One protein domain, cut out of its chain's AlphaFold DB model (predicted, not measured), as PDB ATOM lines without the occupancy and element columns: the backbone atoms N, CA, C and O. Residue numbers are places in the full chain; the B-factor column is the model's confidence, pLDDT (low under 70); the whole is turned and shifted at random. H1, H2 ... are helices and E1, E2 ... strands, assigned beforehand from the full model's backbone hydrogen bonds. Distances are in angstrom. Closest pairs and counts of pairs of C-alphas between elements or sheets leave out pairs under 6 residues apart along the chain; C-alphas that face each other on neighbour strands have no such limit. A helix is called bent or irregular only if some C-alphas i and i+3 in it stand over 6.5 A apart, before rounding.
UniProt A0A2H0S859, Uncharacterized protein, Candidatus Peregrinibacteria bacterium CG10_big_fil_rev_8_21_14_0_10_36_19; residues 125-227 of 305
ATOM      1  N   ILE A 125     141.031 170.963 142.566       64.44
ATOM      2  CA  ILE A 125     142.472 171.207 142.487       64.44
ATOM      3  C   ILE A 125     142.972 171.955 143.728       64.44
ATOM      4  O   ILE A 125     144.033 171.642 144.250       64.44
ATOM      5  N   GLU A 126     142.180 172.867 144.289       72.12
ATOM      6  CA  GLU A 126     142.564 173.643 145.473       72.12
ATOM      7  C   GLU A 126     142.878 172.736 146.678       72.12
ATOM      8  O   GLU A 126     143.786 173.001 147.465       72.12
ATOM      9  N   ASP A 127     142.178 171.605 146.800       66.88
ATOM     10  CA  ASP A 127     142.456 170.616 147.843       66.88
ATOM     11  C   ASP A 127     143.758 169.837 147.609       66.88
ATOM     12  O   ASP A 127     144.416 169.441 148.575       66.88
ATOM     13  N   ALA A 128     144.163 169.643 146.349       60.56
ATOM     14  CA  ALA A 128     145.466 169.068 146.019       60.56
ATOM     15  C   ALA A 128     146.603 170.068 146.307       60.56
ATOM     16  O   ALA A 128     147.641 169.665 146.843       60.56
ATOM     17  N   GLN A 129     146.368 171.364 146.080       65.50
ATOM     18  CA  GLN A 129     147.306 172.449 146.392       65.50
ATOM     19  C   GLN A 129     147.528 172.660 147.892       65.50
ATOM     20  O   GLN A 129     148.624 173.033 148.298       65.50
ATOM     21  N   LYS A 130     146.528 172.388 148.743       72.88
ATOM     22  CA  LYS A 130     146.648 172.531 150.211       72.88
ATOM     23  C   LYS A 130     147.647 171.558 150.851       72.88
ATOM     24  O   LYS A 130     148.067 171.776 151.987       72.88
ATOM     25  N   ALA A 131     148.016 170.479 150.161       65.38
ATOM     26  CA  ALA A 131     148.955 169.475 150.656       65.38
ATOM     27  C   ALA A 131     149.957 169.066 149.564       65.38
ATOM     28  O   ALA A 131     149.967 167.895 149.145       65.38
ATOM     29  N   PRO A 132     150.808 170.007 149.108       75.75
ATOM     30  CA  PRO A 132     151.746 169.728 148.038       75.75
ATOM     31  C   PRO A 132     152.706 168.633 148.503       75.75
ATOM     32  O   PRO A 132     153.126 168.584 149.662       75.75
ATOM     33  N   CYS A 133     153.014 167.683 147.619       81.62
ATOM     34  CA  CYS A 133     153.959 166.625 147.985       81.62
ATOM     35  C   CYS A 133     155.381 167.169 148.154       81.62
ATOM     36  O   CYS A 133     156.134 166.749 149.037       81.62
ATOM     37  N   VAL A 134     155.714 168.130 147.295       76.31
ATOM     38  CA  VAL A 134     156.927 168.925 147.371       76.31
ATOM     39  C   VAL A 134     156.526 170.223 148.052       76.31
ATOM     40  O   VAL A 134     155.973 171.112 147.413       76.31
ATOM     41  N   ASP A 135     156.717 170.292 149.367       74.19
ATOM     42  CA  ASP A 135     156.534 171.544 150.104       74.19
ATOM     43  C   ASP A 135     157.427 172.633 149.448       74.19
ATOM     44  O   ASP A 135     158.502 172.297 148.942       74.19
ATOM     45  N   GLU A 136     157.036 173.918 149.463       59.94
ATOM     46  CA  GLU A 136     157.802 175.045 148.859       59.94
ATOM     47  C   GLU A 136     159.295 175.042 149.250       59.94
ATOM     48  O   GLU A 136     160.177 175.369 148.455       59.94
ATOM     49  N   LEU A 137     159.591 174.517 150.441       56.62
ATOM     50  CA  LEU A 137     160.934 174.283 150.966       56.62
ATOM     51  C   LEU A 137     161.842 173.464 150.030       56.62
ATOM     52  O   LEU A 137     163.056 173.593 150.116       56.62
ATOM     53  N   GLY A 138     161.324 172.604 149.153       62.12
ATOM     54  CA  GLY A 138     162.164 171.860 148.208       62.12
ATOM     55  C   GLY A 138     162.786 172.763 147.138       62.12
ATOM     56  O   GLY A 138     163.979 172.669 146.854       62.12
ATOM     57  N   ILE A 139     161.993 173.671 146.572       66.50
ATOM     58  CA  ILE A 139     162.429 174.532 145.465       66.50
ATOM     59  C   ILE A 139     163.357 175.628 145.996       66.50
ATOM     60  O   ILE A 139     164.446 175.831 145.457       66.50
ATOM     61  N   ASP A 140     162.989 176.247 147.118       72.81
ATOM     62  CA  ASP A 140     163.758 177.346 147.715       72.81
ATOM     63  C   ASP A 140     165.117 176.901 148.275       72.81
ATOM     64  O   ASP A 140     166.055 177.692 148.361       72.81
ATOM     65  N   ASN A 141     165.263 175.612 148.606       73.25
ATOM     66  CA  ASN A 141     166.521 175.038 149.086       73.25
ATOM     67  C   ASN A 141     167.414 174.474 147.960       73.25
ATOM     68  O   ASN A 141     168.406 173.800 148.249       73.25
ATOM     69  N   GLY A 142     167.088 174.738 146.688       76.12
ATOM     70  CA  GLY A 142     167.918 174.362 145.540       76.12
ATOM     71  C   GLY A 142     167.865 172.878 145.170       76.12
ATOM     72  O   GLY A 142     168.804 172.371 144.551       76.12
ATOM     73  N   TYR A 143     166.796 172.163 145.538       79.56
ATOM     74  CA  TYR A 143     166.626 170.777 145.111       79.56
ATOM     75  C   TYR A 143     166.160 170.705 143.654       79.56
ATOM     76  O   TYR A 143     165.237 171.390 143.224       79.56
ATOM     77  N   ILE A 144     166.774 169.801 142.895       77.75
ATOM     78  CA  ILE A 144     166.297 169.365 141.588       77.75
ATOM     79  C   ILE A 144     165.261 168.266 141.824       77.75
ATOM     80  O   ILE A 144     165.567 167.229 142.419       77.75
ATOM     81  N   ILE A 145     164.044 168.503 141.342       82.12
ATOM     82  CA  ILE A 145     162.921 167.569 141.431       82.12
ATOM     83  C   ILE A 145     162.985 166.630 140.227       82.12
ATOM     84  O   ILE A 145     162.910 167.072 139.083       82.12
ATOM     85  N   THR A 146     163.117 165.328 140.471       81.19
ATOM     86  CA  THR A 146     162.982 164.295 139.433       81.19
ATOM     87  C   THR A 146     161.755 163.448 139.735       81.19
ATOM     88  O   THR A 146     161.627 162.918 140.836       81.19
ATOM     89  N   ILE A 147     160.850 163.327 138.763       84.25
ATOM     90  CA  ILE A 147     159.617 162.544 138.890       84.25
ATOM     91  C   ILE A 147     159.800 161.244 138.107       84.25
ATOM     92  O   ILE A 147     160.107 161.288 136.917       84.25
ATOM     93  N   ILE A 148     159.601 160.106 138.766       84.00
ATOM     94  CA  ILE A 148     159.617 158.782 138.144       84.00
ATOM     95  C   ILE A 148     158.173 158.274 138.090       84.00
ATOM     96  O   ILE A 148     157.502 158.182 139.119       84.00
ATOM     97  N   GLU A 149     157.685 157.993 136.881       82.88
ATOM     98  CA  GLU A 149     156.289 157.588 136.642       82.88
ATOM     99  C   GLU A 149     156.016 156.128 137.007       82.88
ATOM    100  O   GLU A 149     154.886 155.771 137.324       82.88
ATOM    101  N   GLU A 150     157.049 155.291 136.993       79.75
ATOM    102  CA  GLU A 150     156.956 153.905 137.429       79.75
ATOM    103  C   GLU A 150     157.429 153.825 138.882       79.75
ATOM    104  O   GLU A 150     158.609 154.097 139.138       79.75
ATOM    105  N   PRO A 151     156.552 153.490 139.848       59.34
ATOM    106  CA  PRO A 151     156.953 153.370 141.239       59.34
ATOM    107  C   PRO A 151     157.936 152.208 141.354       59.34
ATOM    108  O   PRO A 151     157.577 151.030 141.372       59.34
ATOM    109  N   LEU A 152     159.215 152.553 141.404       65.94
ATOM    110  CA  LEU A 152     160.248 151.631 141.809       65.94
ATOM    111  C   LEU A 152     160.070 151.444 143.314       65.94
ATOM    112  O   LEU A 152     160.072 152.409 144.078       65.94
ATOM    113  N   VAL A 153     159.862 150.197 143.734       67.12
ATOM    114  CA  VAL A 153     159.752 149.836 145.149       67.12
ATOM    115  C   VAL A 153     161.120 150.061 145.789       67.12
ATOM    116  O   VAL A 153     161.965 149.170 145.813       67.12
ATOM    117  N   PHE A 154     161.364 151.280 146.250       62.88
ATOM    118  CA  PHE A 154     162.500 151.608 147.091       62.88
ATOM    119  C   PHE A 154     162.000 151.753 148.522       62.88
ATOM    120  O   PHE A 154     160.937 152.325 148.759       62.88
ATOM    121  N   GLU A 155     162.768 151.237 149.476       64.19
ATOM    122  CA  GLU A 155     162.547 151.574 150.878       64.19
ATOM    123  C   GLU A 155     162.721 153.089 151.059       64.19
ATOM    124  O   GLU A 155     163.537 153.725 150.389       64.19
ATOM    125  N   GLU A 156     161.899 153.684 151.917       59.50
ATOM    126  CA  GLU A 156     161.946 155.112 152.212       59.50
ATOM    127  C   GLU A 156     163.280 155.421 152.919       59.50
ATOM    128  O   GLU A 156     163.504 155.008 154.056       59.50
ATOM    129  N   TYR A 157     164.204 156.093 152.224       58.94
ATOM    130  CA  TYR A 157     165.507 156.476 152.770       58.94
ATOM    131  C   TYR A 157     165.502 157.966 153.147       58.94
ATOM    132  O   TYR A 157     165.359 158.824 152.273       58.94
ATOM    133  N   GLY A 158     165.704 158.250 154.438       53.00
ATOM    134  CA  GLY A 158     166.146 159.552 154.955       53.00
ATOM    135  C   GLY A 158     165.142 160.286 155.853       53.00
ATOM    136  O   GLY A 158     164.064 160.691 155.421       53.00
ATOM    137  N   GLU A 159     165.535 160.542 157.105       55.16
ATOM    138  CA  GLU A 159     164.907 161.573 157.939       55.16
ATOM    139  C   GLU A 159     165.367 162.963 157.465       55.16
ATOM    140  O   GLU A 159     166.553 163.200 157.212       55.16
ATOM    141  N   ALA A 160     164.431 163.911 157.363       53.47
ATOM    142  CA  ALA A 160     164.720 165.285 156.961       53.47
ATOM    143  C   ALA A 160     165.733 165.935 157.926       53.47
ATOM    144  O   ALA A 160     165.383 166.301 159.046       53.47
ATOM    145  N   GLY A 161     166.990 166.091 157.493       55.44
ATOM    146  CA  GLY A 161     167.998 166.849 158.243       55.44
ATOM    147  C   GLY A 161     169.439 166.347 158.172       55.44
ATOM    148  O   GLY A 161     170.332 167.095 158.566       55.44
ATOM    149  N   LYS A 162     169.699 165.130 157.673       58.78
ATOM    150  CA  LYS A 162     171.079 164.614 157.531       58.78
ATOM    151  C   LYS A 162     171.474 164.149 156.137       58.78
ATOM    152  O   LYS A 162     172.664 164.188 155.838       58.78
ATOM    153  N   ASP A 163     170.511 163.800 155.298       59.44
ATOM    154  CA  ASP A 163     170.795 163.227 153.988       59.44
ATOM    155  C   ASP A 163     170.516 164.254 152.881       59.44
ATOM    156  O   ASP A 163     169.473 164.907 152.867       59.44
ATOM    157  N   ASP A 164     171.436 164.393 151.920       68.62
ATOM    158  CA  ASP A 164     171.278 165.253 150.727       68.62
ATOM    159  C   ASP A 164     170.233 164.708 149.724       68.62
ATOM    160  O   ASP A 164     170.102 165.205 148.599       68.62
ATOM    161  N   LYS A 165     169.509 163.658 150.127       69.44
ATOM    162  CA  LYS A 165     168.592 162.865 149.314       69.44
ATOM    163  C   LYS A 165     167.307 162.659 150.101       69.44
ATOM    164  O   LYS A 165     167.335 162.152 151.217       69.44
ATOM    165  N   ILE A 166     166.185 163.034 149.502       75.88
ATOM    166  CA  ILE A 166     164.859 162.775 150.061       75.88
ATOM    167  C   ILE A 166     164.050 162.092 148.963       75.88
ATOM    168  O   ILE A 166     163.772 162.693 147.922       75.88
ATOM    169  N   SER A 167     163.708 160.824 149.186       79.50
ATOM    170  CA  SER A 167     162.771 160.089 148.337       79.50
ATOM    171  C   SER A 167     161.418 160.049 149.026       79.50
ATOM    172  O   SER A 167     161.337 159.682 150.196       79.50
ATOM    173  N   ARG A 168     160.364 160.460 148.322       83.12
ATOM    174  CA  ARG A 168     158.992 160.422 148.838       83.12
ATOM    175  C   ARG A 168     158.058 159.860 147.783       83.12
ATOM    176  O   ARG A 168     158.158 160.196 146.599       83.12
ATOM    177  N   THR A 169     157.121 159.042 148.234       85.75
ATOM    178  CA  THR A 169     155.981 158.627 147.423       85.75
ATOM    179  C   THR A 169     154.967 159.763 147.375       85.75
ATOM    180  O   THR A 169     154.498 160.243 148.407       85.75
ATOM    181  N   CYS A 170     154.627 160.191 146.165       90.00
ATOM    182  CA  CYS A 170     153.641 161.224 145.892       90.00
ATOM    183  C   CYS A 170     152.524 160.667 145.014       90.00
ATOM    184  O   CYS A 170     152.653 159.618 144.390       90.00
ATOM    185  N   PHE A 171     151.434 161.415 144.907       90.56
ATOM    186  CA  PHE A 171     150.352 161.121 143.981       90.56
ATOM    187  C   PHE A 171     150.260 162.228 142.943       90.56
ATOM    188  O   PHE A 171     150.070 163.399 143.289       90.56
ATOM    189  N   ARG A 172     150.390 161.847 141.671       90.94
ATOM    190  CA  ARG A 172     150.083 162.699 140.528       90.94
ATOM    191  C   ARG A 172     148.581 162.624 140.287       90.94
ATOM    192  O   ARG A 172     148.074 161.598 139.837       90.94
ATOM    193  N   ASN A 173     147.883 163.709 140.600       90.00
ATOM    194  CA  ASN A 173     146.480 163.881 140.253       90.00
ATOM    195  C   ASN A 173     146.418 164.596 138.909       90.00
ATOM    196  O   ASN A 173     146.823 165.753 138.813       90.00
ATOM    197  N   SER A 174     145.908 163.920 137.888       89.19
ATOM    198  CA  SER A 174     145.628 164.521 136.588       89.19
ATOM    199  C   SER A 174     144.121 164.611 136.396       89.19
ATOM    200  O   SER A 174     143.420 163.597 136.386       89.19
ATOM    201  N   PHE A 175     143.631 165.833 136.236       89.25
ATOM    202  CA  PHE A 175     142.236 166.144 135.963       89.25
ATOM    203  C   PHE A 175     142.128 166.700 134.544       89.25
ATOM    204  O   PHE A 175     142.741 167.715 134.228       89.25
ATOM    205  N   SER A 176     141.383 166.016 133.676       90.00
ATOM    206  CA  SER A 176     141.105 166.470 132.311       90.00
ATOM    207  C   SER A 176     139.613 166.698 132.119       90.00
ATOM    208  O   SER A 176     138.812 165.846 132.503       90.00
ATOM    209  N   TYR A 177     139.240 167.802 131.484       89.31
ATOM    210  CA  TYR A 177     137.856 168.121 131.135       89.31
ATOM    211  C   TYR A 177     137.791 168.769 129.751       89.31
ATOM    212  O   TYR A 177     138.804 169.225 129.215       89.31
ATOM    213  N   VAL A 178     136.603 168.763 129.151       87.88
ATOM    214  CA  VAL A 178     136.341 169.467 127.896       87.88
ATOM    215  C   VAL A 178     135.592 170.755 128.218       87.88
ATOM    216  O   VAL A 178     134.550 170.719 128.875       87.88
ATOM    217  N   ASP A 179     136.145 171.890 127.801       83.19
ATOM    218  CA  ASP A 179     135.550 173.201 128.045       83.19
ATOM    219  C   ASP A 179     134.374 173.507 127.097       83.19
ATOM    220  O   ASP A 179     133.976 172.702 126.247       83.19
ATOM    221  N   ALA A 180     133.781 174.695 127.249       79.88
ATOM    222  CA  ALA A 180     132.670 175.138 126.411       79.88
ATOM    223  C   ALA A 180     133.040 175.262 124.919       79.88
ATOM    224  O   ALA A 180     132.146 175.177 124.078       79.88
ATOM    225  N   LEU A 181     134.330 175.412 124.600       82.81
ATOM    226  CA  LEU A 181     134.878 175.516 123.244       82.81
ATOM    227  C   LEU A 181     135.304 174.161 122.678       82.81
ATOM    228  O   LEU A 181     135.936 174.095 121.624       82.81
ATOM    229  N   ASN A 182     134.941 173.072 123.363       85.19
ATOM    230  CA  ASN A 182     135.310 171.712 123.000       85.19
ATOM    231  C   ASN A 182     136.836 171.487 122.973       85.19
ATOM    232  O   ASN A 182     137.327 170.593 122.278       85.19
ATOM    233  N   GLN A 183     137.599 172.287 123.724       87.94
ATOM    234  CA  GLN A 183     139.027 172.081 123.924       87.94
ATOM    235  C   GLN A 183     139.249 171.240 125.181       87.94
ATOM    236  O   GLN A 183     138.556 171.379 126.191       87.94
ATOM    237  N   ARG A 184     140.213 170.318 125.114       88.12
ATOM    238  CA  ARG A 184     140.577 169.472 126.251       88.12
ATOM    239  C   ARG A 184     141.606 170.205 127.102       88.12
ATOM    240  O   ARG A 184     142.743 170.366 126.670       88.12
ATOM    241  N   GLN A 185     141.211 170.575 128.311       88.69
ATOM    242  CA  GLN A 185     142.100 171.128 129.325       88.69
ATOM    243  C   GLN A 185     142.565 169.999 130.248       88.69
ATOM    244  O   GLN A 185     141.790 169.092 130.560       88.69
ATOM    245  N   SER A 186     143.831 170.024 130.669       88.94
ATOM    246  CA  SER A 186     144.380 169.045 131.609       88.94
ATOM    247  C   SER A 186     145.246 169.732 132.646       88.94
ATOM    248  O   SER A 186     146.233 170.379 132.299       88.94
ATOM    249  N   ILE A 187     144.908 169.537 133.913       86.25
ATOM    250  CA  ILE A 187     145.642 170.089 135.045       86.25
ATOM    251  C   ILE A 187     146.247 168.918 135.809       86.25
ATOM    252  O   ILE A 187     145.577 167.915 136.062       86.25
ATOM    253  N   THR A 188     147.543 169.006 136.104       86.62
ATOM    254  CA  THR A 188     148.288 167.943 136.778       86.62
ATOM    255  C   THR A 188     149.007 168.504 137.989       86.62
ATOM    256  O   THR A 188     149.802 169.428 137.855       86.62
ATOM    257  N   GLU A 189     148.768 167.902 139.152       86.38
ATOM    258  CA  GLU A 189     149.367 168.329 140.414       86.38
ATOM    259  C   GLU A 189     149.928 167.160 141.225       86.38
ATOM    260  O   GLU A 189     149.413 166.038 141.190       86.38
ATOM    261  N   LEU A 190     150.991 167.440 141.984       88.50
ATOM    262  CA  LEU A 190     151.642 166.492 142.884       88.50
ATOM    263  C   LEU A 190     151.220 166.748 144.329       88.50
ATOM    264  O   LEU A 190     151.515 167.791 144.906       88.50
ATOM    265  N   SER A 191     150.617 165.745 144.953       89.31
ATOM    266  CA  SER A 191     150.097 165.835 146.323       89.31
ATOM    267  C   SER A 191     150.525 164.634 147.165       89.31
ATOM    268  O   SER A 191     150.946 163.606 146.629       89.31
ATOM    269  N   LYS A 192     150.407 164.738 148.493       88.19
ATOM    270  CA  LYS A 192     150.715 163.617 149.407       88.19
ATOM    271  C   LYS A 192     149.674 162.490 149.366       88.19
ATOM    272  O   LYS A 192     149.951 161.398 149.852       88.19
ATOM    273  N   LYS A 193     148.469 162.740 148.843       90.25
ATOM    274  CA  LYS A 193     147.344 161.787 148.789       90.25
ATOM    275  C   LYS A 193     146.479 162.073 147.565       90.25
ATOM    276  O   LYS A 193     146.304 163.236 147.227       90.25
ATOM    277  N   CYS A 194     145.854 161.057 146.970       89.94
ATOM    278  CA  CYS A 194     144.831 161.293 145.942       89.94
ATOM    279  C   CYS A 194     143.750 162.264 146.448       89.94
ATOM    280  O   CYS A 194     143.232 162.071 147.552       89.94
ATOM    281  N   SER A 195     143.397 163.277 145.647       86.69
ATOM    282  CA  SER A 195     142.391 164.281 146.027       86.69
ATOM    283  C   SER A 195     141.016 163.613 146.217       86.69
ATOM    284  O   SER A 195     140.454 163.087 145.248       86.69
ATOM    285  N   PRO A 196     140.449 163.605 147.444       85.62
ATOM    286  CA  PRO A 196     139.153 162.981 147.695       85.62
ATOM    287  C   PRO A 196     138.026 163.741 146.989       85.62
ATOM    288  O   PRO A 196     137.072 163.123 146.520       85.62
ATOM    289  N   THR A 197     138.166 165.060 146.858       82.38
ATOM    290  CA  THR A 197     137.215 165.948 146.182       82.38
ATOM    291  C   THR A 197     137.205 165.696 144.677       82.38
ATOM    292  O   THR A 197     136.136 165.525 144.095       82.38
ATOM    293  N   ALA A 198     138.378 165.550 144.049       81.25
ATOM    294  CA  ALA A 198     138.468 165.195 142.630       81.25
ATOM    295  C   ALA A 198     137.896 163.795 142.346       81.25
ATOM    296  O   ALA A 198     137.202 163.584 141.350       81.25
ATOM    297  N   LEU A 199     138.124 162.844 143.257       87.81
ATOM    298  CA  LEU A 199     137.548 161.506 143.158       87.81
ATOM    299  C   LEU A 199     136.018 161.523 143.329       87.81
ATOM    300  O   LEU A 199     135.314 160.800 142.626       87.81
ATOM    301  N   ALA A 200     135.492 162.344 144.240       86.88
ATOM    302  CA  ALA A 200     134.053 162.523 144.420       86.88
ATOM    303  C   ALA A 200     133.404 163.143 143.171       86.88
ATOM    304  O   ALA A 200     132.423 162.595 142.670       86.88
ATOM    305  N   ALA A 201     134.009 164.199 142.615       81.31
ATOM    306  CA  ALA A 201     133.585 164.836 141.369       81.31
ATOM    307  C   ALA A 201     133.579 163.850 140.188       81.31
ATOM    308  O   ALA A 201     132.626 163.804 139.414       81.31
ATOM    309  N   PHE A 202     134.605 162.999 140.081       86.44
ATOM    310  CA  PHE A 202     134.654 161.949 139.065       86.44
ATOM    311  C   PHE A 202     133.578 160.872 139.263       86.44
ATOM    312  O   PHE A 202     133.097 160.293 138.293       86.44
ATOM    313  N   ASN A 203     133.185 160.565 140.498       89.69
ATOM    314  CA  ASN A 203     132.166 159.549 140.753       89.69
ATOM    315  C   ASN A 203     130.738 160.037 140.469       89.69
ATOM    316  O   ASN A 203     129.855 159.201 140.237       89.69
ATOM    317  N   ASP A 204     130.512 161.348 140.391       90.19
ATOM    318  CA  ASP A 204     129.237 161.895 139.941       90.19
ATOM    319  C   ASP A 204     129.007 161.573 138.451       90.19
ATOM    320  O   ASP A 204     129.786 161.915 137.559       90.19
ATOM    321  N   LYS A 205     127.931 160.835 138.163       89.31
ATOM    322  CA  LYS A 205     127.565 160.462 136.788       89.31
ATOM    323  C   LYS A 205     127.075 161.660 135.976       89.31
ATOM    324  O   LYS A 205     127.392 161.728 134.793       89.31
ATOM    325  N   SER A 206     126.354 162.588 136.606       87.62
ATOM    326  CA  SER A 206     125.777 163.759 135.934       87.62
ATOM    327  C   SER A 206     126.878 164.625 135.318       87.62
ATOM    328  O   SER A 206     126.828 164.993 134.145       87.62
ATOM    329  N   GLN A 207     127.936 164.864 136.093       80.81
ATOM    330  CA  GLN A 207     129.061 165.695 135.671       80.81
ATOM    331  C   GLN A 207     129.937 165.017 134.612       80.81
ATOM    332  O   GLN A 207     130.378 165.661 133.658       80.81
ATOM    333  N   ARG A 208     130.158 163.700 134.730       81.81
ATOM    334  CA  ARG A 208     130.952 162.937 133.754       81.81
ATOM    335  C   ARG A 208     130.376 162.987 132.348       81.81
ATOM    336  O   ARG A 208     131.130 163.187 131.400       81.81
ATOM    337  N   GLU A 209     129.067 162.802 132.209       86.44
ATOM    338  CA  GLU A 209     128.413 162.811 130.897       86.44
ATOM    339  C   GLU A 209     128.413 164.215 130.282       86.44
ATOM    340  O   GLU A 209     128.621 164.359 129.077       86.44
ATOM    341  N   LYS A 210     128.247 165.252 131.110       83.12
ATOM    342  CA  LYS A 210     128.174 166.644 130.654       83.12
ATOM    343  C   LYS A 210     129.530 167.223 130.236       83.12
ATOM    344  O   LYS A 210     129.589 167.928 129.233       83.12
ATOM    345  N   TYR A 211     130.602 166.930 130.978       82.06
ATOM    346  CA  TYR A 211     131.913 167.584 130.813       82.06
ATOM    347  C   TYR A 211     133.049 166.642 130.377       82.06
ATOM    348  O   TYR A 211     134.200 167.068 130.275       82.06
ATOM    349  N   GLN A 212     132.749 165.362 130.123       88.56
ATOM    350  CA  GLN A 212     133.733 164.336 129.735       88.56
ATOM    351  C   GLN A 212     134.947 164.275 130.681       88.56
ATOM    352  O   GLN A 212     136.096 164.132 130.255       88.56
ATOM    353  N   ILE A 213     134.683 164.401 131.982       88.62
ATOM    354  CA  ILE A 213     135.719 164.487 133.011       88.62
ATOM    355  C   ILE A 213     136.481 163.165 133.099       88.62
ATOM    356  O   ILE A 213     135.895 162.099 133.293       88.62
ATOM    357  N   THR A 214     137.804 163.247 133.013       90.44
ATOM    358  CA  THR A 214     138.722 162.133 133.258       90.44
ATOM    359  C   THR A 214     139.618 162.481 134.435       90.44
ATOM    360  O   THR A 214     140.346 163.470 134.395       90.44
ATOM    361  N   PHE A 215     139.583 161.652 135.475       92.31
ATOM    362  CA  PHE A 215     140.464 161.771 136.630       92.31
ATOM    363  C   PHE A 215     141.393 160.560 136.694       92.31
ATOM    364  O   PHE A 215     140.938 159.419 136.604       92.31
ATOM    365  N   SER A 216     142.688 160.811 136.856       92.44
ATOM    366  CA  SER A 216     143.703 159.787 137.089       92.44
ATOM    367  C   SER A 216     144.494 160.157 138.334       92.44
ATOM    368  O   SER A 216     145.003 161.272 138.434       92.44
ATOM    369  N   CYS A 217     144.596 159.220 139.276       92.62
ATOM    370  CA  CYS A 217     145.517 159.326 140.396       92.62
ATOM    371  C   CYS A 217     146.549 158.209 140.275       92.62
ATOM    372  O   CYS A 217     146.197 157.030 140.353       92.62
ATOM    373  N   GLN A 218     147.806 158.583 140.061       92.81
ATOM    374  CA  GLN A 218     148.914 157.643 139.942       92.81
ATOM    375  C   GLN A 218     149.925 157.897 141.048       92.81
ATOM    376  O   GLN A 218     150.284 159.042 141.326       92.81
ATOM    377  N   GLU A 219     150.376 156.819 141.676       90.06
ATOM    378  CA  GLU A 219     151.510 156.864 142.584       90.06
ATOM    379  C   GLU A 219     152.773 157.137 141.764       90.06
ATOM    380  O   GLU A 219     153.083 156.408 140.825       90.06
ATOM    381  N   VAL A 220     153.468 158.220 142.092       90.44
ATOM    382  CA  VAL A 220     154.714 158.625 141.448       90.44
ATOM    383  C   VAL A 220     155.769 158.827 142.513       90.44
ATOM    384  O   VAL A 220     155.505 159.370 143.588       90.44
ATOM    385  N   GLN A 221     156.991 158.424 142.207       86.62
ATOM    386  CA  GLN A 221     158.097 158.658 143.113       86.62
ATOM    387  C   GLN A 221     158.752 159.991 142.780       86.62
ATOM    388  O   GLN A 221     159.104 160.254 141.628       86.62
ATOM    389  N   VAL A 222     158.919 160.836 143.796       86.12
ATOM    390  CA  VAL A 222     159.617 162.110 143.653       86.12
ATOM    391  C   VAL A 222     160.952 162.022 144.373       86.12
ATOM    392  O   VAL A 222     161.021 161.768 145.577       86.12
ATOM    393  N   LEU A 223     162.016 162.236 143.606       83.69
ATOM    394  CA  LEU A 223     163.386 162.292 144.089       83.69
ATOM    395  C   LEU A 223     163.816 163.754 144.166       83.69
ATOM    396  O   LEU A 223     163.864 164.452 143.150       83.69
ATOM    397  N   LEU A 224     164.141 164.200 145.375       83.19
ATOM    398  CA  LEU A 224     164.677 165.529 145.640       83.19
ATOM    399  C   LEU A 224     166.189 165.408 145.827       83.19
ATOM    400  O   LEU A 224     166.656 164.741 146.752       83.19
ATOM    401  N   ASN A 225     166.943 166.062 144.945       81.94
ATOM    402  CA  ASN A 225     168.406 166.032 144.931       81.94
ATOM    403  C   ASN A 225     168.969 167.448 145.073       81.94
ATOM    404  O   ASN A 225     168.658 168.305 144.253       81.94
ATOM    405  N   LYS A 226     169.836 167.708 146.056       80.00
ATOM    406  CA  LYS A 226     170.364 169.056 146.374       80.00
ATOM    407  C   LYS A 226     171.352 169.637 145.333       80.00
ATOM    408  O   LYS A 226     171.980 170.667 145.560       80.00
ATOM    409  N   GLY A 227     171.525 168.979 144.183       78.81
ATOM    410  CA  GLY A 227     172.357 169.463 143.077       78.81
ATOM    411  C   GLY A 227     172.501 168.462 141.927       78.81
ATOM    412  O   GLY A 227     172.291 167.261 142.096       78.81
TER     413      GLY A 227
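Overview. This is residues 125 to 227 of the 305 residues of an uncharacterized protein of Candidatus Peregrinibacteria bacterium CG10_big_fil_rev_8_21_14_0_10_36_19 (UniProt A0A2H0S859). A long, strongly twisted ribbon of four antiparallel strands, curled like part of a barrel, is built on two long bent strands, E2 and E4, side by side. E1 adds to E4 at one end of the ribbon and E3 adds to E2 at the other, where H3 packs over E4 and the short H4 sits at the tip; H1 and H2 only graze the sheet. The printed part has 103 residues, with four named helices and four named strands in the order H1 H2 E1 E2 E3 H3 H4 E4; the sheet order is E1 E4 E2 E3 and the class is mixed, helices and strands. The whole is loose, with a radius of gyration of the C-alphas of 16.1 A, and spans 50 by 25 by 22 A, only just elongated.

Along the chain. E2, residues 165 to 178, is 39.3 A long, from C-alpha 165 at (168.592, 162.865, 149.314) to C-alpha 178 at (136.341, 169.467, 127.896), and bends by 52 degrees at residue 169. E4, residues 214 to 225, is 32.1 A long, ends with C-alpha 225 at (168.406, 166.032, 144.931), and bends by 54 degrees at residue 219. E3 is residues 184 to 191, 22.5 A, and E1 residues 144 to 148, 13.0 A. The helices are H1, residues 126 to 129, 5.0 A; H2, 137 to 140, 5.3 A; H3, 196 to 203, 10.4 A; and H4, 205 to 211, 10.3 A.

Arrangement. E4 and E2 are antiparallel at 154 degrees, with N 170 and O 220 2.8 A apart, within hydrogen-bond range. E2 and E3 form a hairpin at 156 degrees, with N 173 and O 189 at 2.8 A. The edge strand E1 is antiparallel to E4 at 133 degrees, with N 146 and O 223 at 2.9 A; E1 and E3 are apart. E3, H3 H4 and E4 form a split strand-helix-strand unit, two strands running the same way with helices between them in the chain and E2 between them in the sheet; its crossover is right-handed. H3 is on the sheet at a height of 9.2 A, over E4 but only just not over E2, along the strands at 6 degrees to E4 on the local plane; its closest C-alphas to E4 are those of Phe 202 and Phe 215, 6.3 A apart. H3 and H4 are close but not clearly touching and about perpendicular at 88 degrees, the closest C-alphas being those of Phe 202 and Arg 208, 6.5 A apart. H4 grazes the sheet with residues 208 to 211, H1 with 127 to 129 and H2 with 138 to 139. Every O i to N i+4 pair is within hydrogen-bond range in H3 and H4; H1 and H2 are too short for such a pair.

Size, cuts and confidence. The C-alphas of Lys 162 and Leu 181, the two farthest apart, are 51.0 A apart. The printed part has no cut. The link E1 to E2, residues 149 to 164, is long. Mean pLDDT of the printed part is 79.4; it is under 70 at 24 residues, among them 151 to 165.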